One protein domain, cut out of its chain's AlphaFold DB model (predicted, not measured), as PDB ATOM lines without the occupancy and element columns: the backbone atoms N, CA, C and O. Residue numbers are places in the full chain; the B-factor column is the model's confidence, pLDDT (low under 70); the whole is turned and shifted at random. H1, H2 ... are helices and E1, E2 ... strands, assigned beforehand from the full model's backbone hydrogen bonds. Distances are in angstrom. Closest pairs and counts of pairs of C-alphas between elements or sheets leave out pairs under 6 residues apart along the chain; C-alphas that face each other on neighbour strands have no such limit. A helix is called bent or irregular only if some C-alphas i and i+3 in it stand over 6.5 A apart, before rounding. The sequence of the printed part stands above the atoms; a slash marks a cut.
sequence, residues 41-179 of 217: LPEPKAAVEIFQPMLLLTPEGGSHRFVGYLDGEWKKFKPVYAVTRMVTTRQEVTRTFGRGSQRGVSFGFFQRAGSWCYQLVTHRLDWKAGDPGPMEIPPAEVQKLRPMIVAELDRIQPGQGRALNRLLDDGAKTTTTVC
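Overview. This is residues 41 to 179 of the 217 residues of an uncharacterized protein of Verrucomicrobia bacterium (UniProt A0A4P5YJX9). A long two-stranded ribbon, the hairpin E3 and E4, makes the long axis of a curled sheet; the short hairpin E1 and E2 joins it near one end, and E5 pairs with E4. The helical hairpin H3 and H4 packs across one face, with small H2 on the opposite face. The printed part has 139 residues, with H1 E1 E2 H2 E3 E4 H3 H4 E5 along the chain; the sheet, E2 E1 E3 E4 E5, is antiparallel, the class mixed. It is loose, radius of gyration of the C-alphas 19.7 A, spanning 65 by 33 by 25 A.

Arrangement. Start at H1, residues 45 to 49, which only grazes the sheet. In the hairpin E1, residues 55 to 60, and E2, residues 63 to 67, N 58 and O 65 are 2.9 A apart. H2, residues 73 to 76, leads to E3, residues 81 to 99: E2, H2, E3 is a split strand-helix-strand unit, E1 between its strands, with a right-handed crossover. Look for N 57 and O 81, 2.8 A, between E1 and E3. E4, residues 107 to 124, bends by 59 degrees at residue 120; N 93 of E3 and O 113 are 2.8 A apart. H3, residues 139 to 156, is irregular, C-alphas 144 and 147 being 7.1 A apart; it runs across E1, 68 degrees on the local plane. Its residues 149 to 154 alone touch H4, residues 160 to 170, closest at C-alphas 150 and 161, 4.0 A. E5, residues 172 to 176, has N 174 2.9 A from O 114 of E4. Every O i to N i+4 pair is within hydrogen-bond range in H1 and H4, 11 of 14 in H3; H2 is too short for one.

Along the chain. Find C-alpha 45 at (-16.789, 6.652, -16.653), where H1 begins. E3 runs 52.8 A, E4 49.8 A, H3 23.9 A. E5 ends at C-alpha 176, (-26.158, 0.526, -25.384).

Size, cuts and confidence. The farthest C-alphas, of Gly 61 and Arg 99, are 65.3 A apart. The printed part has no cut; E4 to H3 is a long link. Residues 99 to 106 have pLDDT under 70.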
ATOM      1  N   LEU A  41     -28.487   1.354 -16.248       90.00
ATOM      2  CA  LEU A  41     -27.239   1.750 -16.889       90.00
ATOM      3  C   LEU A  41     -26.286   2.408 -15.887       90.00
ATOM      4  O   LEU A  41     -26.681   3.354 -15.199       90.00
ATOM      5  N   PRO A  42     -25.015   1.965 -15.836       90.50
ATOM      6  CA  PRO A  42     -24.020   2.645 -15.034       90.50
ATOM      7  C   PRO A  42     -23.752   4.026 -15.618       90.50
ATOM      8  O   PRO A  42     -23.852   4.260 -16.827       90.50
ATOM      9  N   GLU A  43     -23.370   4.932 -14.734       90.81
ATOM     10  CA  GLU A  43     -22.941   6.254 -15.131       90.81
ATOM     11  C   GLU A  43     -21.698   6.193 -16.050       90.81
ATOM     12  O   GLU A  43     -20.819   5.345 -15.844       90.81
ATOM     13  N   PRO A  44     -21.578   7.074 -17.062       91.44
ATOM     14  CA  PRO A  44     -20.404   7.110 -17.929       91.44
ATOM     15  C   PRO A  44     -19.113   7.381 -17.149       91.44
ATOM     16  O   PRO A  44     -19.002   8.384 -16.446       91.44
ATOM     17  N   LYS A  45     -18.096   6.527 -17.333       91.50
ATOM     18  CA  LYS A  45     -16.789   6.652 -16.653       91.50
ATOM     19  C   LYS A  45     -16.120   8.008 -16.875       91.50
ATOM     20  O   LYS A  45     -15.624   8.599 -15.925       91.50
ATOM     21  N   ALA A  46     -16.207   8.538 -18.095       88.12
ATOM     22  CA  ALA A  46     -15.664   9.853 -18.437       88.12
ATOM     23  C   ALA A  46     -16.229  10.975 -17.552       88.12
ATOM     24  O   ALA A  46     -15.538  11.941 -17.262       88.12
ATOM     25  N   ALA A  47     -17.475  10.840 -17.093       87.75
ATOM     26  CA  ALA A  47     -18.089  11.810 -16.205       87.75
ATOM     27  C   ALA A  47     -17.478  11.725 -14.788       87.75
ATOM     28  O   ALA A  47     -17.252  12.750 -14.147       87.75
ATOM     29  N   VAL A  48     -17.167  10.508 -14.322       86.62
ATOM     30  CA  VAL A  48     -16.547  10.224 -13.013       86.62
ATOM     31  C   VAL A  48     -15.102  10.723 -12.946       86.62
ATOM     32  O   VAL A  48     -14.685  11.258 -11.922       86.62
ATOM     33  N   GLU A  49     -14.356  10.575 -14.036       89.44
ATOM     34  CA  GLU A  49     -12.918  10.863 -14.094       89.44
ATOM     35  C   GLU A  49     -12.591  12.368 -14.118       89.44
ATOM     36  O   GLU A  49     -11.486  12.750 -13.748       89.44
ATOM     37  N   ILE A  50     -13.549  13.241 -14.458       87.12
ATOM     38  CA  ILE A  50     -13.334  14.701 -14.558       87.12
ATOM     39  C   ILE A  50     -12.900  15.349 -13.230       87.12
ATOM     40  O   ILE A  50     -12.196  16.352 -13.249       87.12
ATOM     41  N   PHE A  51     -13.299  14.795 -12.082       78.75
ATOM     42  CA  PHE A  51     -12.932  15.319 -10.754       78.75
ATOM     43  C   PHE A  51     -11.791  14.538 -10.097       78.75
ATOM     44  O   PHE A  51     -11.668  14.516  -8.871       78.75
ATOM     45  N   GLN A  52     -10.972  13.855 -10.897       82.56
ATOM     46  CA  GLN A  52      -9.736  13.239 -10.435       82.56
ATOM     47  C   GLN A  52      -8.553  14.046 -10.998       82.56
ATOM     48  O   GLN A  52      -8.301  13.970 -12.203       82.56
ATOM     49  N   PRO A  53      -7.822  14.818 -10.163       80.69
ATOM     50  CA  PRO A  53      -7.920  14.935  -8.699       80.69
ATOM     51  C   PRO A  53      -9.058  15.850  -8.200       80.69
ATOM     52  O   PRO A  53      -9.552  16.716  -8.916       80.69
ATOM     53  N   MET A  54      -9.446  15.667  -6.931       87.69
ATOM     54  CA  MET A  54     -10.493  16.457  -6.271       87.69
ATOM     55  C   MET A  54     -10.063  17.920  -6.106       87.69
ATOM     56  O   MET A  54      -8.974  18.197  -5.602       87.69
ATOM     57  N   LEU A  55     -10.945  18.851  -6.471       93.06
ATOM     58  CA  LEU A  55     -10.725  20.283  -6.280       93.06
ATOM     59  C   LEU A  55     -11.181  20.733  -4.896       93.06
ATOM     60  O   LEU A  55     -12.292  20.419  -4.468       93.06
ATOM     61  N   LEU A  56     -10.338  21.517  -4.226       95.06
ATOM     62  CA  LEU A  56     -10.640  22.107  -2.929       95.06
ATOM     63  C   LEU A  56     -10.695  23.629  -3.022       95.06
ATOM     64  O   LEU A  56      -9.856  24.248  -3.672       95.06
ATOM     65  N   LEU A  57     -11.658  24.219  -2.324       94.62
ATOM     66  CA  LEU A  57     -11.923  25.650  -2.263       94.62
ATOM     67  C   LEU A  57     -11.893  26.145  -0.820       94.62
ATOM     68  O   LEU A  57     -12.365  25.460   0.085       94.62
ATOM     69  N   THR A  58     -11.421  27.366  -0.609       94.06
ATOM     70  CA  THR A  58     -11.543  28.086   0.663       94.06
ATOM     71  C   THR A  58     -11.955  29.539   0.400       94.06
ATOM     72  O   THR A  58     -11.532  30.107  -0.615       94.06
ATOM     73  N   PRO A  59     -12.817  30.147   1.232       92.00
ATOM     74  CA  PRO A  59     -13.165  31.556   1.091       92.00
ATOM     75  C   PRO A  59     -12.001  32.457   1.542       92.00
ATOM     76  O   PRO A  59     -11.437  32.264   2.616       92.00
ATOM     77  N   GLU A  60     -11.662  33.475   0.749       90.31
ATOM     78  CA  GLU A  60     -10.588  34.435   1.031       90.31
ATOM     79  C   GLU A  60     -11.028  35.854   0.636       90.31
ATOM     80  O   GLU A  60     -11.249  36.149  -0.540       90.31
ATOM     81  N   GLY A  61     -11.203  36.742   1.624       83.25
ATOM     82  CA  GLY A  61     -11.481  38.167   1.386       83.25
ATOM     83  C   GLY A  61     -12.750  38.465   0.571       83.25
ATOM     84  O   GLY A  61     -12.772  39.433  -0.182       83.25
ATOM     85  N   GLY A  62     -13.786  37.624   0.670       84.12
ATOM     86  CA  GLY A  62     -15.014  37.736  -0.138       84.12
ATOM     87  C   GLY A  62     -14.935  37.065  -1.517       84.12
ATOM     88  O   GLY A  62     -15.905  37.093  -2.271       84.12
ATOM     89  N   SER A  63     -13.806  36.434  -1.837       89.19
ATOM     90  CA  SER A  63     -13.601  35.593  -3.019       89.19
ATOM     91  C   SER A  63     -13.360  34.132  -2.615       89.19
ATOM     92  O   SER A  63     -13.436  33.791  -1.435       89.19
ATOM     93  N   HIS A  64     -13.096  33.258  -3.586       93.31
ATOM     94  CA  HIS A  64     -12.726  31.866  -3.334       93.31
ATOM     95  C   HIS A  64     -11.365  31.565  -3.955       93.31
ATOM     96  O   HIS A  64     -11.086  31.976  -5.081       93.31
ATOM     97  N   ARG A  65     -10.551  30.797  -3.237       93.94
ATOM     98  CA  ARG A  65      -9.238  30.336  -3.681       93.94
ATOM     99  C   ARG A  65      -9.191  28.814  -3.726       93.94
ATOM    100  O   ARG A  65      -9.721  28.149  -2.836       93.94
ATOM    101  N   PHE A  66      -8.518  28.273  -4.740       94.25
ATOM    102  CA  PHE A  66      -8.205  26.848  -4.813       94.25
ATOM    103  C   PHE A  66      -6.987  26.502  -3.957       94.25
ATOM    104  O   PHE A  66      -5.997  27.237  -3.942       94.25
ATOM    105  N   VAL A  67      -7.061  25.374  -3.254       93.19
ATOM    106  CA  VAL A  67      -5.978  24.870  -2.397       93.19
ATOM    107  C   VAL A  67      -5.572  23.464  -2.824       93.19
ATOM    108  O   VAL A  67      -6.414  22.633  -3.167       93.19
ATOM    109  N   GLY A  68      -4.269  23.185  -2.819       88.69
ATOM    110  CA  GLY A  68      -3.742  21.888  -3.235       88.69
ATOM    111  C   GLY A  68      -4.082  20.778  -2.237       88.69
ATOM    112  O   GLY A  68      -3.807  20.898  -1.040       88.69
ATOM    113  N   TYR A  69      -4.645  19.668  -2.727       87.62
ATOM    114  CA  TYR A  69      -4.856  18.468  -1.908       87.62
ATOM    115  C   TYR A  69      -3.527  17.764  -1.578       87.62
ATOM    116  O   TYR A  69      -3.293  17.403  -0.424       87.62
ATOM    117  N   LEU A  70      -2.656  17.595  -2.583       85.81
ATOM    118  CA  LEU A  70      -1.440  16.770  -2.507       85.81
ATOM    119  C   LEU A  70      -0.378  17.339  -1.559       85.81
ATOM    120  O   LEU A  70       0.194  16.593  -0.770       85.81
ATOM    121  N   ASP A  71      -0.187  18.657  -1.564       85.56
ATOM    122  CA  ASP A  71       0.842  19.323  -0.754       85.56
ATOM    123  C   ASP A  71       0.389  19.575   0.697       85.56
ATOM    124  O   ASP A  71       1.097  20.183   1.501       85.56
ATOM    125  N   GLY A  72      -0.825  19.136   1.053       87.69
ATOM    126  CA  GLY A  72      -1.401  19.318   2.385       87.69
ATOM    127  C   GLY A  72      -1.706  20.774   2.750       87.69
ATOM    128  O   GLY A  72      -2.056  21.039   3.902       87.69
ATOM    129  N   GLU A  73      -1.607  21.712   1.800       89.69
ATOM    130  CA  GLU A  73      -1.861  23.139   2.022       89.69
ATOM    131  C   GLU A  73      -3.255  23.404   2.578       89.69
ATOM    132  O   GLU A  73      -3.411  24.252   3.453       89.69
ATOM    133  N   TRP A  74      -4.246  22.626   2.138       91.62
ATOM    134  CA  TRP A  74      -5.628  22.735   2.594       91.62
ATOM    135  C   TRP A  74      -5.778  22.668   4.119       91.62
ATOM    136  O   TRP A  74      -6.680  23.288   4.663       91.62
ATOM    137  N   LYS A  75      -4.872  21.991   4.838       91.19
ATOM    138  CA  LYS A  75      -4.916  21.898   6.308       91.19
ATOM    139  C   LYS A  75      -4.672  23.237   7.013       91.19
ATOM    140  O   LYS A  75      -4.994  23.362   8.191       91.19
ATOM    141  N   LYS A  76      -4.069  24.211   6.323       92.19
ATOM    142  CA  LYS A  76      -3.785  25.559   6.845       92.19
ATOM    143  C   LYS A  76      -4.990  26.493   6.738       92.19
ATOM    144  O   LYS A  76      -4.989  27.549   7.360       92.19
ATOM    145  N   PHE A  77      -5.993  26.113   5.949       90.44
ATOM    146  CA  PHE A  77      -7.167  26.925   5.666       90.44
ATOM    147  C   PHE A  77      -8.398  26.313   6.313       90.44
ATOM    148  O   PHE A  77      -8.510  25.093   6.425       90.44
ATOM    149  N   LYS A  78      -9.324  27.173   6.736       90.38
ATOM    150  CA  LYS A  78     -10.639  26.789   7.241       90.38
ATOM    151  C   LYS A  78     -11.633  27.927   6.966       90.38
ATOM    152  O   LYS A  78     -11.286  29.073   7.246       90.38
ATOM    153  N   PRO A  79     -12.851  27.648   6.474       92.44
ATOM    154  CA  PRO A  79     -13.353  26.342   6.037       92.44
ATOM    155  C   PRO A  79     -12.744  25.885   4.701       92.44
ATOM    156  O   PRO A  79     -12.264  26.705   3.913       92.44
ATOM    157  N   VAL A  80     -12.785  24.576   4.432       93.75
ATOM    158  CA  VAL A  80     -12.372  23.991   3.144       93.75
ATOM    159  C   VAL A  80     -13.509  23.169   2.564       93.75
ATOM    160  O   VAL A  80     -14.039  22.268   3.211       93.75
ATOM    161  N   TYR A  81     -13.848  23.443   1.313       95.19
ATOM    162  CA  TYR A  81     -14.915  22.790   0.578       95.19
ATOM    163  C   TYR A  81     -14.340  21.935  -0.543       95.19
ATOM    164  O   TYR A  81     -13.582  22.421  -1.376       95.19
ATOM    165  N   ALA A  82     -14.722  20.666  -0.586       95.19
ATOM    166  CA  ALA A  82     -14.483  19.809  -1.731       95.19
ATOM    167  C   ALA A  82     -15.548  20.076  -2.794       95.19
ATOM    168  O   ALA A  82     -16.743  19.953  -2.517       95.19
ATOM    169  N   VAL A  83     -15.115  20.422  -4.004       94.94
ATOM    170  CA  VAL A  83     -15.993  20.516  -5.169       94.94
ATOM    171  C   VAL A  83     -16.188  19.118  -5.722       94.94
ATOM    172  O   VAL A  83     -15.231  18.427  -6.072       94.94
ATOM    173  N   THR A  84     -17.442  18.717  -5.829       93.62
ATOM    174  CA  THR A  84     -17.834  17.490  -6.504       93.62
ATOM    175  C   THR A  84     -19.016  17.773  -7.422       93.62
ATOM    176  O   THR A  84     -19.468  18.908  -7.599       93.62
ATOM    177  N   ARG A  85     -19.515  16.719  -8.041       92.56
ATOM    178  CA  ARG A  85     -20.712  16.730  -8.863       92.56
ATOM    179  C   ARG A  85     -21.775  15.850  -8.233       92.56
ATOM    180  O   ARG A  85     -21.470  14.819  -7.636       92.56
ATOM    181  N   MET A  86     -23.023  16.225  -8.445       93.06
ATOM    182  CA  MET A  86     -24.188  15.439  -8.075       93.06
ATOM    183  C   MET A  86     -25.035  15.177  -9.317       93.06
ATOM    184  O   MET A  86     -25.232  16.065 -10.147       93.06
ATOM    185  N   VAL A  87     -25.536  13.947  -9.447       93.31
ATOM    186  CA  VAL A  87     -26.537  13.603 -10.462       93.31
ATOM    187  C   VAL A  87     -27.878  14.156  -9.998       93.31
ATOM    188  O   VAL A  87     -28.405  13.716  -8.978       93.31
ATOM    189  N   THR A  88     -28.442  15.106 -10.735       89.12
ATOM    190  CA  THR A  88     -29.728  15.730 -10.383       89.12
ATOM    191  C   THR A  88     -30.912  15.050 -11.030       89.12
ATOM    192  O   THR A  88     -32.012  15.024 -10.488       89.12
ATOM    193  N   THR A  89     -30.711  14.501 -12.219       89.38
ATOM    194  CA  THR A  89     -31.753  13.786 -12.941       89.38
ATOM    195  C   THR A  89     -31.130  12.602 -13.638       89.38
ATOM    196  O   THR A  89     -30.098  12.723 -14.298       89.38
ATOM    197  N   ARG A  90     -31.789  11.456 -13.494       90.12
ATOM    198  CA  ARG A  90     -31.461  10.233 -14.204       90.12
ATOM    199  C   ARG A  90     -32.712   9.757 -14.922       90.12
ATOM    200  O   ARG A  90     -33.723   9.488 -14.281       90.12
ATOM    201  N   GLN A  91     -32.639   9.670 -16.243       85.19
ATOM    202  CA  GLN A  91     -33.697   9.076 -17.052       85.19
ATOM    203  C   GLN A  91     -33.146   7.853 -17.760       85.19
ATOM    204  O   GLN A  91     -32.046   7.889 -18.311       85.19
ATOM    205  N   GLU A  92     -33.918   6.774 -17.743       85.25
ATOM    206  CA  GLU A  92     -33.568   5.537 -18.418       85.25
ATOM    207  C   GLU A  92     -34.754   5.047 -19.240       85.25
ATOM    208  O   GLU A  92     -35.875   4.911 -18.751       85.25
ATOM    209  N   VAL A  93     -34.498   4.798 -20.520       80.19
ATOM    210  CA  VAL A  93     -35.479   4.282 -21.462       80.19
ATOM    211  C   VAL A  93     -34.980   2.937 -21.954       80.19
ATOM    212  O   VAL A  93     -33.958   2.848 -22.634       80.19
ATOM    213  N   THR A  94     -35.732   1.886 -21.639       82.19
ATOM    214  CA  THR A  94     -35.515   0.556 -22.207       82.19
ATOM    215  C   THR A  94     -36.545   0.311 -23.301       82.19
ATOM    216  O   THR A  94     -37.747   0.271 -23.038       82.19
ATOM    217  N   ARG A  95     -36.078   0.149 -24.539       77.69
ATOM    218  CA  ARG A  95     -36.896  -0.245 -25.690       77.69
ATOM    219  C   ARG A  95     -36.681  -1.721 -25.983       77.69
ATOM    220  O   ARG A  95     -35.544  -2.184 -26.013       77.69
ATOM    221  N   THR A  96     -37.766  -2.443 -26.224       79.19
ATOM    222  CA  THR A  96     -37.735  -3.837 -26.677       79.19
ATOM    223  C   THR A  96     -38.035  -3.896 -28.167       79.19
ATOM    224  O   THR A  96     -39.120  -3.505 -28.595       79.19
ATOM    225  N   PHE A  97     -37.097  -4.408 -28.950       77.38
ATOM    226  CA  PHE A  97     -37.265  -4.716 -30.363       77.38
ATOM    227  C   PHE A  97     -37.680  -6.177 -30.511       77.38
ATOM    228  O   PHE A  97     -36.842  -7.075 -30.428       77.38
ATOM    229  N   GLY A  98     -38.974  -6.423 -30.700       72.38
ATOM    230  CA  GLY A  98     -39.505  -7.773 -30.864       72.38
ATOM    231  C   GLY A  98     -41.022  -7.849 -30.728       72.38
ATOM    232  O   GLY A  98     -41.713  -6.829 -30.727       72.38
ATOM    233  N   ARG A  99     -41.548  -9.073 -30.633       69.00
ATOM    234  CA  ARG A  99     -42.989  -9.341 -30.536       69.00
ATOM    235  C   ARG A  99     -43.355  -9.502 -29.058       69.00
ATOM    236  O   ARG A  99     -42.908 -10.444 -28.410       69.00
ATOM    237  N   GLY A 100     -44.136  -8.570 -28.515       62.81
ATOM    238  CA  GLY A 100     -44.582  -8.608 -27.120       62.81
ATOM    239  C   GLY A 100     -45.145  -7.273 -26.634       62.81
ATOM    240  O   GLY A 100     -44.828  -6.215 -27.173       62.81
ATOM    241  N   SER A 101     -46.013  -7.326 -25.625       55.81
ATOM    242  CA  SER A 101     -46.630  -6.151 -24.998       55.81
ATOM    243  C   SER A 101     -45.716  -5.581 -23.905       55.81
ATOM    244  O   SER A 101     -45.107  -6.338 -23.151       55.81
ATOM    245  N   GLN A 102     -45.674  -4.249 -23.752       57.59
ATOM    246  CA  GLN A 102     -44.934  -3.570 -22.670       57.59
ATOM    247  C   GLN A 102     -45.358  -4.010 -21.250       57.59
ATOM    248  O   GLN A 102     -44.619  -3.773 -20.290       57.59
ATOM    249  N   ARG A 103     -46.528  -4.655 -21.118       56.47
ATOM    250  CA  ARG A 103     -47.114  -5.159 -19.866       56.47
ATOM    251  C   ARG A 103     -47.029  -6.685 -19.709       56.47
ATOM    252  O   ARG A 103     -47.689  -7.225 -18.829       56.47
ATOM    253  N   GLY A 104     -46.273  -7.391 -20.552       64.88
ATOM    254  CA  GLY A 104     -46.208  -8.853 -20.513       64.88
ATOM    255  C   GLY A 104     -44.853  -9.429 -20.908       64.88
ATOM    256  O   GLY A 104     -43.821  -8.766 -20.830       64.88
ATOM    257  N   VAL A 105     -44.888 -10.693 -21.329       63.50
ATOM    258  CA  VAL A 105     -43.740 -11.433 -21.856       63.50
ATOM    259  C   VAL A 105     -43.253 -10.759 -23.139       63.50
ATOM    260  O   VAL A 105     -43.982 -10.684 -24.131       63.50
ATOM    261  N   SER A 106     -42.025 -10.247 -23.116       66.44
ATOM    262  CA  SER A 106     -41.387  -9.626 -24.274       66.44
ATOM    263  C   SER A 106     -40.294 -10.538 -24.812       66.44
ATOM    264  O   SER A 106     -39.326 -10.803 -24.107       66.44
ATOM    265  N   PHE A 107     -40.417 -10.973 -26.065       75.75
ATOM    266  CA  PHE A 107     -39.349 -11.678 -26.769       75.75
ATOM    267  C   PHE A 107     -38.706 -10.729 -27.779       75.75
ATOM    268  O   PHE A 107     -39.332 -10.362 -28.779       75.75
ATOM    269  N   GLY A 108     -37.480 -10.285 -27.502       84.19
ATOM    270  CA  GLY A 108     -36.808  -9.298 -28.340       84.19
ATOM    271  C   GLY A 108     -35.507  -8.759 -27.760       84.19
ATOM    272  O   GLY A 108     -35.154  -9.044 -26.620       84.19
ATOM    273  N   PHE A 109     -34.805  -7.958 -28.559       88.06
ATOM    274  CA  PHE A 109     -33.586  -7.274 -28.135       88.06
ATOM    275  C   PHE A 109     -33.915  -6.035 -27.306       88.06
ATOM    276  O   PHE A 109     -34.850  -5.296 -27.603       88.06
ATOM    277  N   PHE A 110     -33.101  -5.764 -26.299       87.75
ATOM    278  CA  PHE A 110     -33.185  -4.582 -25.462       87.75
ATOM    279  C   PHE A 110     -32.216  -3.512 -25.963       87.75
ATOM    280  O   PHE A 110     -31.020  -3.756 -26.114       87.75
ATOM    281  N   GLN A 111     -32.713  -2.300 -26.166       89.62
ATOM    282  CA  GLN A 111     -31.882  -1.109 -26.276       89.62
ATOM    283  C   GLN A 111     -32.121  -0.247 -25.056       89.62
ATOM    284  O   GLN A 111     -33.260   0.091 -24.736       89.62
ATOM    285  N   ARG A 112     -31.031   0.117 -24.390       90.50
ATOM    286  CA  ARG A 112     -31.057   1.000 -23.232       90.50
ATOM    287  C   ARG A 112     -30.491   2.349 -23.623       90.50
ATOM    288  O   ARG A 112     -29.438   2.414 -24.259       90.50
ATOM    289  N   ALA A 113     -31.185   3.404 -23.237       91.44
ATOM    290  CA  ALA A 113     -30.711   4.771 -23.328       91.44
ATOM    291  C   ALA A 113     -30.789   5.396 -21.936       91.44
ATOM    292  O   ALA A 113     -31.851   5.378 -21.320       91.44
ATOM    293  N   GLY A 114     -29.671   5.917 -21.448       93.12
ATOM    294  CA  GLY A 114     -29.580   6.645 -20.190       93.12
ATOM    295  C   GLY A 114     -29.204   8.096 -20.452       93.12
ATOM    296  O   GLY A 114     -28.383   8.367 -21.335       93.12
ATOM    297  N   SER A 115     -29.790   9.016 -19.693       94.00
ATOM    298  CA  SER A 115     -29.343  10.404 -19.626       94.00
ATOM    299  C   SER A 115     -29.179  10.859 -18.183       94.00
ATOM    300  O   SER A 115     -30.055  10.613 -17.348       94.00
ATOM    301  N   TRP A 116     -28.079  11.556 -17.918       96.00
ATOM    302  CA  TRP A 116     -27.720  12.097 -16.613       96.00
ATOM    303  C   TRP A 116     -27.538  13.604 -16.721       96.00
ATOM    304  O   TRP A 116     -26.796  14.070 -17.582       96.00
ATOM    305  N   CYS A 117     -28.192  14.346 -15.835       95.75
ATOM    306  CA  CYS A 117     -27.939  15.769 -15.640       95.75
ATOM    307  C   CYS A 117     -27.093  15.957 -14.384       95.75
ATOM    308  O   CYS A 117     -27.271  15.239 -13.394       95.75
ATOM    309  N   TYR A 118     -26.194  16.933 -14.428       95.00
ATOM    310  CA  TYR A 118     -25.210  17.160 -13.380       95.00
ATOM    311  C   TYR A 118     -25.317  18.569 -12.830       95.00
ATOM    312  O   TYR A 118     -25.574  19.518 -13.564       95.00
ATOM    313  N   GLN A 119     -25.068  18.701 -11.534       95.50
ATOM    314  CA  GLN A 119     -24.815  19.987 -10.901       95.50
ATOM    315  C   GLN A 119     -23.537  19.911 -10.082       95.50
ATOM    316  O   GLN A 119     -23.172  18.854  -9.563       95.50
ATOM    317  N   LEU A 120     -22.854  21.047  -9.989       96.06
ATOM    318  CA  LEU A 120     -21.748  21.215  -9.062       96.06
ATOM    319  C   LEU A 120     -22.313  21.349  -7.655       96.06
ATOM    320  O   LEU A 120     -23.239  22.124  -7.425       96.06
ATOM    321  N   VAL A 121     -21.730  20.606  -6.727       95.56
ATOM    322  CA  VAL A 121     -22.030  20.719  -5.304       95.56
ATOM    323  C   VAL A 121     -20.724  20.794  -4.536       95.56
ATOM    324  O   VAL A 121     -19.661  20.396  -5.016       95.56
ATOM    325  N   THR A 122     -20.801  21.334  -3.333       95.31
ATOM    326  CA  THR A 122     -19.638  21.493  -2.469       95.31
ATOM    327  C   THR A 122     -19.941  20.893  -1.119       95.31
ATOM    328  O   THR A 122     -20.984  21.207  -0.550       95.31
ATOM    329  N   HIS A 123     -19.016  20.110  -0.583       94.00
ATOM    330  CA  HIS A 123     -19.136  19.579   0.768       94.00
ATOM    331  C   HIS A 123     -17.943  20.010   1.599       94.00
ATOM    332  O   HIS A 123     -16.796  19.942   1.154       94.00
ATOM    333  N   ARG A 124     -18.209  20.449   2.823       93.12
ATOM    334  CA  ARG A 124     -17.169  20.852   3.755       93.12
ATOM    335  C   ARG A 124     -16.306  19.653   4.155       93.12
ATOM    336  O   ARG A 124     -16.795  18.676   4.720       93.12
ATOM    337  N   LEU A 125     -15.008  19.736   3.877       91.12
ATOM    338  CA  LEU A 125     -14.031  18.687   4.166       91.12
ATOM    339  C   LEU A 125     -13.566  18.732   5.631       91.12
ATOM    340  O   LEU A 125     -13.319  17.692   6.237       91.12
ATOM    341  N   ASP A 126     -13.492  19.924   6.225       86.38
ATOM    342  CA  ASP A 126     -13.007  20.169   7.589       86.38
ATOM    343  C   ASP A 126     -14.105  20.085   8.669       86.38
ATOM    344  O   ASP A 126     -13.921  20.572   9.780       86.38
ATOM    345  N   TRP A 127     -15.247  19.443   8.389       76.56
ATOM    346  CA  TRP A 127     -16.429  19.451   9.270       76.56
ATOM    347  C   TRP A 127     -16.181  18.936  10.700       76.56
ATOM    348  O   TRP A 127     -16.877  19.330  11.631       76.56
ATOM    349  N   LYS A 128     -15.172  18.079  10.903       76.25
ATOM    350  CA  LYS A 128     -14.794  17.566  12.232       76.25
ATOM    351  C   LYS A 128     -14.025  18.575  13.090       76.25
ATOM    352  O   LYS A 128     -13.797  18.303  14.264       76.25
ATOM    353  N   ALA A 129     -13.601  19.704  12.527       73.31
ATOM    354  CA  ALA A 129     -12.758  20.676  13.217       73.31
ATOM    355  C   ALA A 129     -13.519  21.573  14.212       73.31
ATOM    356  O   ALA A 129     -12.883  22.366  14.899       73.31
ATOM    357  N   GLY A 130     -14.850  21.449  14.311       72.25
ATOM    358  CA  GLY A 130     -15.678  22.200  15.266       72.25
ATOM    359  C   GLY A 130     -15.884  23.680  14.921       72.25
ATOM    360  O   GLY A 130     -16.548  24.389  15.670       72.25
ATOM    361  N   ASP A 131     -15.345  24.148  13.794       75.88
ATOM    362  CA  ASP A 131     -15.393  25.555  13.404       75.88
ATOM    363  C   ASP A 131     -16.769  25.954  12.831       75.88
ATOM    364  O   ASP A 131     -17.319  25.230  11.990       75.88
ATOM    365  N   PRO A 132     -17.318  27.123  13.210       73.56
ATOM    366  CA  PRO A 132     -18.604  27.598  12.713       73.56
ATOM    367  C   PRO A 132     -18.523  27.916  11.214       73.56
ATOM    368  O   PRO A 132     -17.665  28.665  10.761       73.56
ATOM    369  N   GLY A 133     -19.418  27.325  10.426       79.94
ATOM    370  CA  GLY A 133     -19.509  27.558   8.985       79.94
ATOM    371  C   GLY A 133     -20.498  26.597   8.325       79.94
ATOM    372  O   GLY A 133     -20.719  25.502   8.856       79.94
ATOM    373  N   PRO A 134     -21.108  26.975   7.188       88.75
ATOM    374  CA  PRO A 134     -22.088  26.130   6.522       88.75
ATOM    375  C   PRO A 134     -21.422  24.854   5.994       88.75
ATOM    376  O   PRO A 134     -20.277  24.879   5.536       88.75
ATOM    377  N   MET A 135     -22.148  23.736   6.057       90.00
ATOM    378  CA  MET A 135     -21.678  22.440   5.545       90.00
ATOM    379  C   MET A 135     -21.534  22.424   4.022       90.00
ATOM    380  O   MET A 135     -20.725  21.668   3.490       90.00
ATOM    381  N   GLU A 136     -22.297  23.265   3.331       91.50
ATOM    382  CA  GLU A 136     -22.334  23.350   1.876       91.50
ATOM    383  C   GLU A 136     -22.446  24.819   1.466       91.50
ATOM    384  O   GLU A 136     -23.133  25.604   2.125       91.50
ATOM    385  N   ILE A 137     -21.768  25.195   0.382       93.19
ATOM    386  CA  ILE A 137     -21.971  26.490  -0.267       93.19
ATOM    387  C   ILE A 137     -23.310  26.420  -1.022       93.19
ATOM    388  O   ILE A 137     -23.566  25.424  -1.709       93.19
ATOM    389  N   PRO A 138     -24.180  27.443  -0.929       95.00
ATOM    390  CA  PRO A 138     -25.463  27.441  -1.622       95.00
ATOM    391  C   PRO A 138     -25.313  27.206  -3.137       95.00
ATOM    392  O   PRO A 138     -24.428  27.802  -3.757       95.00
ATOM    393  N   PRO A 139     -26.211  26.439  -3.788       93.94
ATOM    394  CA  PRO A 139     -26.090  26.110  -5.214       93.94
ATOM    395  C   PRO A 139     -25.953  27.331  -6.137       93.94
ATOM    396  O   PRO A 139     -25.212  27.302  -7.118       93.94
ATOM    397  N   ALA A 140     -26.627  28.438  -5.803       95.25
ATOM    398  CA  ALA A 140     -26.541  29.687  -6.558       95.25
ATOM    399  C   ALA A 140     -25.140  30.324  -6.513       95.25
ATOM    400  O   ALA A 140     -24.719  30.955  -7.482       95.25
ATOM    401  N   GLU A 141     -24.411  30.166  -5.408       95.06
ATOM    402  CA  GLU A 141     -23.024  30.616  -5.285       95.06
ATOM    403  C   GLU A 141     -22.069  29.653  -5.989       95.06
ATOM    404  O   GLU A 141     -21.203  30.102  -6.737       95.06
ATOM    405  N   VAL A 142     -22.289  28.340  -5.869       95.06
ATOM    406  CA  VAL A 142     -21.505  27.331  -6.604       95.06
ATOM    407  C   VAL A 142     -21.598  27.547  -8.119       95.06
ATOM    408  O   VAL A 142     -20.595  27.448  -8.825       95.06
ATOM    409  N   GLN A 143     -22.767  27.942  -8.631       94.38
ATOM    410  CA  GLN A 143     -22.929  28.271 -10.047       94.38
ATOM    411  C   GLN A 143     -22.065  29.465 -10.482       94.38
ATOM    412  O   GLN A 143     -21.555  29.473 -11.602       94.38
ATOM    413  N   LYS A 144     -21.848  30.454  -9.604       95.69
ATOM    414  CA  LYS A 144     -20.938  31.584  -9.870       95.69
ATOM    415  C   LYS A 144     -19.470  31.150  -9.868       95.69
ATOM    416  O   LYS A 144     -18.660  31.768 -10.550       95.69
ATOM    417  N   LEU A 145     -19.140  30.079  -9.144       95.62
ATOM    418  CA  LEU A 145     -17.796  29.494  -9.095       95.62
ATOM    419  C   LEU A 145     -17.482  28.606 -10.302       95.62
ATOM    420  O   LEU A 145     -16.313  28.349 -10.578       95.62
ATOM    421  N   ARG A 146     -18.498  28.175 -11.060       95.88
ATOM    422  CA  ARG A 146     -18.345  27.343 -12.260       95.88
ATOM    423  C   ARG A 146     -17.223  27.799 -13.214       95.88
ATOM    424  O   ARG A 146     -16.389  26.953 -13.528       95.88
ATOM    425  N   PRO A 147     -17.137  29.066 -13.673       97.00
ATOM    426  CA  PRO A 147     -16.057  29.490 -14.571       97.00
ATOM    427  C   PRO A 147     -14.667  29.354 -13.936       97.00
ATOM    428  O   PRO A 147     -13.724  28.965 -14.618       97.00
ATOM    429  N   MET A 148     -14.544  29.613 -12.630       96.06
ATOM    430  CA  MET A 148     -13.281  29.449 -11.906       96.06
ATOM    431  C   MET A 148     -12.894  27.972 -11.783       96.06
ATOM    432  O   MET A 148     -11.740  27.627 -12.005       96.06
ATOM    433  N   ILE A 149     -13.858  27.093 -11.490       95.62
ATOM    434  CA  ILE A 149     -13.661  25.636 -11.413       95.62
ATOM    435  C   ILE A 149     -13.220  25.079 -12.768       95.62
ATOM    436  O   ILE A 149     -12.282  24.291 -12.837       95.62
ATOM    437  N   VAL A 150     -13.864  25.516 -13.852       96.12
ATOM    438  CA  VAL A 150     -13.497  25.137 -15.222       96.12
ATOM    439  C   VAL A 150     -12.071  25.580 -15.547       96.12
ATOM    440  O   VAL A 150     -11.282  24.770 -16.030       96.12
ATOM    441  N   ALA A 151     -11.720  26.833 -15.246       96.12
ATOM    442  CA  ALA A 151     -10.375  27.346 -15.485       96.12
ATOM    443  C   ALA A 151      -9.313  26.584 -14.677       96.12
ATOM    444  O   ALA A 151      -8.253  26.266 -15.211       96.12
ATOM    445  N   GLU A 152      -9.603  26.249 -13.419       95.25
ATOM    446  CA  GLU A 152      -8.674  25.515 -12.562       95.25
ATOM    447  C   GLU A 152      -8.481  24.062 -13.015       95.25
ATOM    448  O   GLU A 152      -7.349  23.584 -13.061       95.25
ATOM    449  N   LEU A 153      -9.550  23.367 -13.420       94.25
ATOM    450  CA  LEU A 153      -9.417  22.033 -14.011       94.25
ATOM    451  C   LEU A 153      -8.572  22.066 -15.283       94.25
ATOM    452  O   LEU A 153      -7.682  21.236 -15.436       94.25
ATOM    453  N   ASP A 154      -8.803  23.035 -16.173       94.88
ATOM    454  CA  ASP A 154      -7.995  23.184 -17.389       94.88
ATOM    455  C   ASP A 154      -6.535  23.570 -17.086       94.88
ATOM    456  O   ASP A 154      -5.642  23.200 -17.851       94.88
ATOM    457  N   ARG A 155      -6.274  24.264 -15.968       94.50
ATOM    458  CA  ARG A 155      -4.918  24.553 -15.475       94.50
ATOM    459  C   ARG A 155      -4.202  23.285 -15.002       94.50
ATOM    460  O   ARG A 155      -3.011  23.142 -15.265       94.50
ATOM    461  N   ILE A 156      -4.904  22.393 -14.297       91.94
ATOM    462  CA  ILE A 156      -4.352  21.126 -13.785       91.94
ATOM    463  C   ILE A 156      -4.159  20.122 -14.923       91.94
ATOM    464  O   ILE A 156      -3.078  19.553 -15.072       91.94
ATOM    465  N   GLN A 157      -5.200  19.904 -15.730       92.81
ATOM    466  CA  GLN A 157      -5.162  19.026 -16.888       92.81
ATOM    467  C   GLN A 157      -5.883  19.679 -18.079       92.81
ATOM    468  O   GLN A 157      -7.116  19.758 -18.097       92.81
ATOM    469  N   PRO A 158      -5.139  20.088 -19.125       95.06
ATOM    470  CA  PRO A 158      -5.718  20.758 -20.281       95.06
ATOM    471  C   PRO A 158      -6.871  19.971 -20.914       95.06
ATOM    472  O   PRO A 158      -6.704  18.836 -21.358       95.06
ATOM    473  N   GLY A 159      -8.046  20.597 -21.005       93.69
ATOM    474  CA  GLY A 159      -9.247  20.033 -21.616       93.69
ATOM    475  C   GLY A 159     -10.269  19.475 -20.624       93.69
ATOM    476  O   GLY A 159     -11.433  19.340 -21.017       93.69
ATOM    477  N   GLN A 160      -9.894  19.193 -19.370       94.06
ATOM    478  CA  GLN A 160     -10.836  18.716 -18.352       94.06
ATOM    479  C   GLN A 160     -11.896  19.763 -17.999       94.06
ATOM    480  O   GLN A 160     -13.069  19.416 -17.864       94.06
ATOM    481  N   GLY A 161     -11.525  21.038 -17.904       95.31
ATOM    482  CA  GLY A 161     -12.458  22.128 -17.632       95.31
ATOM    483  C   GLY A 161     -13.515  22.248 -18.724       95.31
ATOM    484  O   GLY A 161     -14.714  22.293 -18.439       95.31
ATOM    485  N   ARG A 162     -13.104  22.207 -19.997       95.69
ATOM    486  CA  ARG A 162     -14.052  22.166 -21.126       95.69
ATOM    487  C   ARG A 162     -14.941  20.922 -21.106       95.69
ATOM    488  O   ARG A 162     -16.122  21.027 -21.433       95.69
ATOM    489  N   ALA A 163     -14.394  19.761 -20.742       95.19
ATOM    490  CA  ALA A 163     -15.162  18.525 -20.615       95.19
ATOM    491  C   ALA A 163     -16.208  18.624 -19.495       95.19
ATOM    492  O   ALA A 163     -17.368  18.287 -19.727       95.19
ATOM    493  N   LEU A 164     -15.835  19.169 -18.330       95.94
ATOM    494  CA  LEU A 164     -16.763  19.470 -17.241       95.94
ATOM    495  C   LEU A 164     -17.861  20.420 -17.707       95.94
ATOM    496  O   LEU A 164     -19.035  20.178 -17.455       95.94
ATOM    497  N   ASN A 165     -17.487  21.503 -18.389       96.69
ATOM    498  CA  ASN A 165     -18.446  22.508 -18.813       96.69
ATOM    499  C   ASN A 165     -19.509  21.906 -19.744       96.69
ATOM    500  O   ASN A 165     -20.697  22.098 -19.513       96.69
ATOM    501  N   ARG A 166     -19.088  21.099 -20.727       96.38
ATOM    502  CA  ARG A 166     -20.012  20.350 -21.593       96.38
ATOM    503  C   ARG A 166     -20.872  19.369 -20.802       96.38
ATOM    504  O   ARG A 166     -22.068  19.296 -21.034       96.38
ATOM    505  N   LEU A 167     -20.284  18.650 -19.847       95.69
ATOM    506  CA  LEU A 167     -21.017  17.706 -19.004       95.69
ATOM    507  C   LEU A 167     -22.122  18.398 -18.185       95.69
ATOM    508  O   LEU A 167     -23.199  17.835 -18.016       95.69
ATOM    509  N   LEU A 168     -21.862  19.600 -17.667       95.69
ATOM    510  CA  LEU A 168     -22.835  20.370 -16.891       95.69
ATOM    511  C   LEU A 168     -23.943  20.976 -17.768       95.69
ATOM    512  O   LEU A 168     -25.079  21.051 -17.310       95.69
ATOM    513  N   ASP A 169     -23.629  21.397 -18.998       96.25
ATOM    514  CA  ASP A 169     -24.614  21.985 -19.920       96.25
ATOM    515  C   ASP A 169     -25.477  20.924 -20.612       96.25
ATOM    516  O   ASP A 169     -26.704  21.015 -20.618       96.25
ATOM    517  N   ASP A 170     -24.840  19.896 -21.173       96.06
ATOM    518  CA  ASP A 170     -25.495  18.912 -22.040       96.06
ATOM    519  C   ASP A 170     -25.918  17.641 -21.288       96.06
ATOM    520  O   ASP A 170     -26.699  16.824 -21.801       96.06
ATOM    521  N   GLY A 171     -25.384  17.450 -20.080       95.06
ATOM    522  CA  GLY A 171     -25.448  16.185 -19.367       95.06
ATOM    523  C   GLY A 171     -24.557  15.116 -20.002       95.06
ATOM    524  O   GLY A 171     -23.685  15.378 -20.830       95.06
ATOM    525  N   ALA A 172     -24.800  13.863 -19.631       94.81
ATOM    526  CA  ALA A 172     -24.252  12.708 -20.326       94.81
ATOM    527  C   ALA A 172     -25.384  11.864 -20.897       94.81
ATOM    528  O   ALA A 172     -26.433  11.707 -20.271       94.81
ATOM    529  N   LYS A 173     -25.171  11.299 -22.086       93.62
ATOM    530  CA  LYS A 173     -26.120  10.401 -22.746       93.62
ATOM    531  C   LYS A 173     -25.378   9.159 -23.204       93.62
ATOM    532  O   LYS A 173     -24.360   9.266 -23.879       93.62
ATOM    533  N   THR A 174     -25.914   7.993 -22.869       92.69
ATOM    534  CA  THR A 174     -25.342   6.708 -23.277       92.69
ATOM    535  C   THR A 174     -26.431   5.828 -23.829       92.69
ATOM    536  O   THR A 174     -27.460   5.618 -23.194       92.69
ATOM    537  N   THR A 175     -26.177   5.261 -25.000       91.81
ATOM    538  CA  THR A 175     -27.023   4.231 -25.590       91.81
ATOM    539  C   THR A 175     -26.230   2.947 -25.701       91.81
ATOM    540  O   THR A 175     -25.129   2.952 -26.247       91.81
ATOM    541  N   THR A 176     -26.783   1.839 -25.221       91.50
ATOM    542  CA  THR A 176     -26.158   0.526 -25.384       91.50
ATOM    543  C   THR A 176     -27.184  -0.538 -25.732       91.50
ATOM    544  O   THR A 176     -28.270  -0.628 -25.151       91.50
ATOM    545  N   THR A 177     -26.808  -1.361 -26.700       89.31
ATOM    546  CA  THR A 177     -27.466  -2.618 -27.063       89.31
ATOM    547  C   THR A 177     -26.667  -3.817 -26.558       89.31
ATOM    548  O   THR A 177     -27.077  -4.960 -26.735       89.31
ATOM    549  N   VAL A 178     -25.523  -3.587 -25.910       87.44
ATOM    550  CA  VAL A 178     -24.694  -4.651 -25.357       87.44
ATOM    551  C   VAL A 178     -25.189  -4.939 -23.944       87.44
ATOM    552  O   VAL A 178     -24.960  -4.183 -22.997       87.44
ATOM    553  N   CYS A 179     -25.932  -6.030 -23.812       88.62
ATOM    554  CA  CYS A 179     -26.300  -6.625 -22.537       88.62
ATOM    555  C   CYS A 179     -26.313  -8.148 -22.684       88.62
ATOM    556  O   CYS A 179     -26.538  -8.677 -23.774       88.62
TER     557      CYS A 179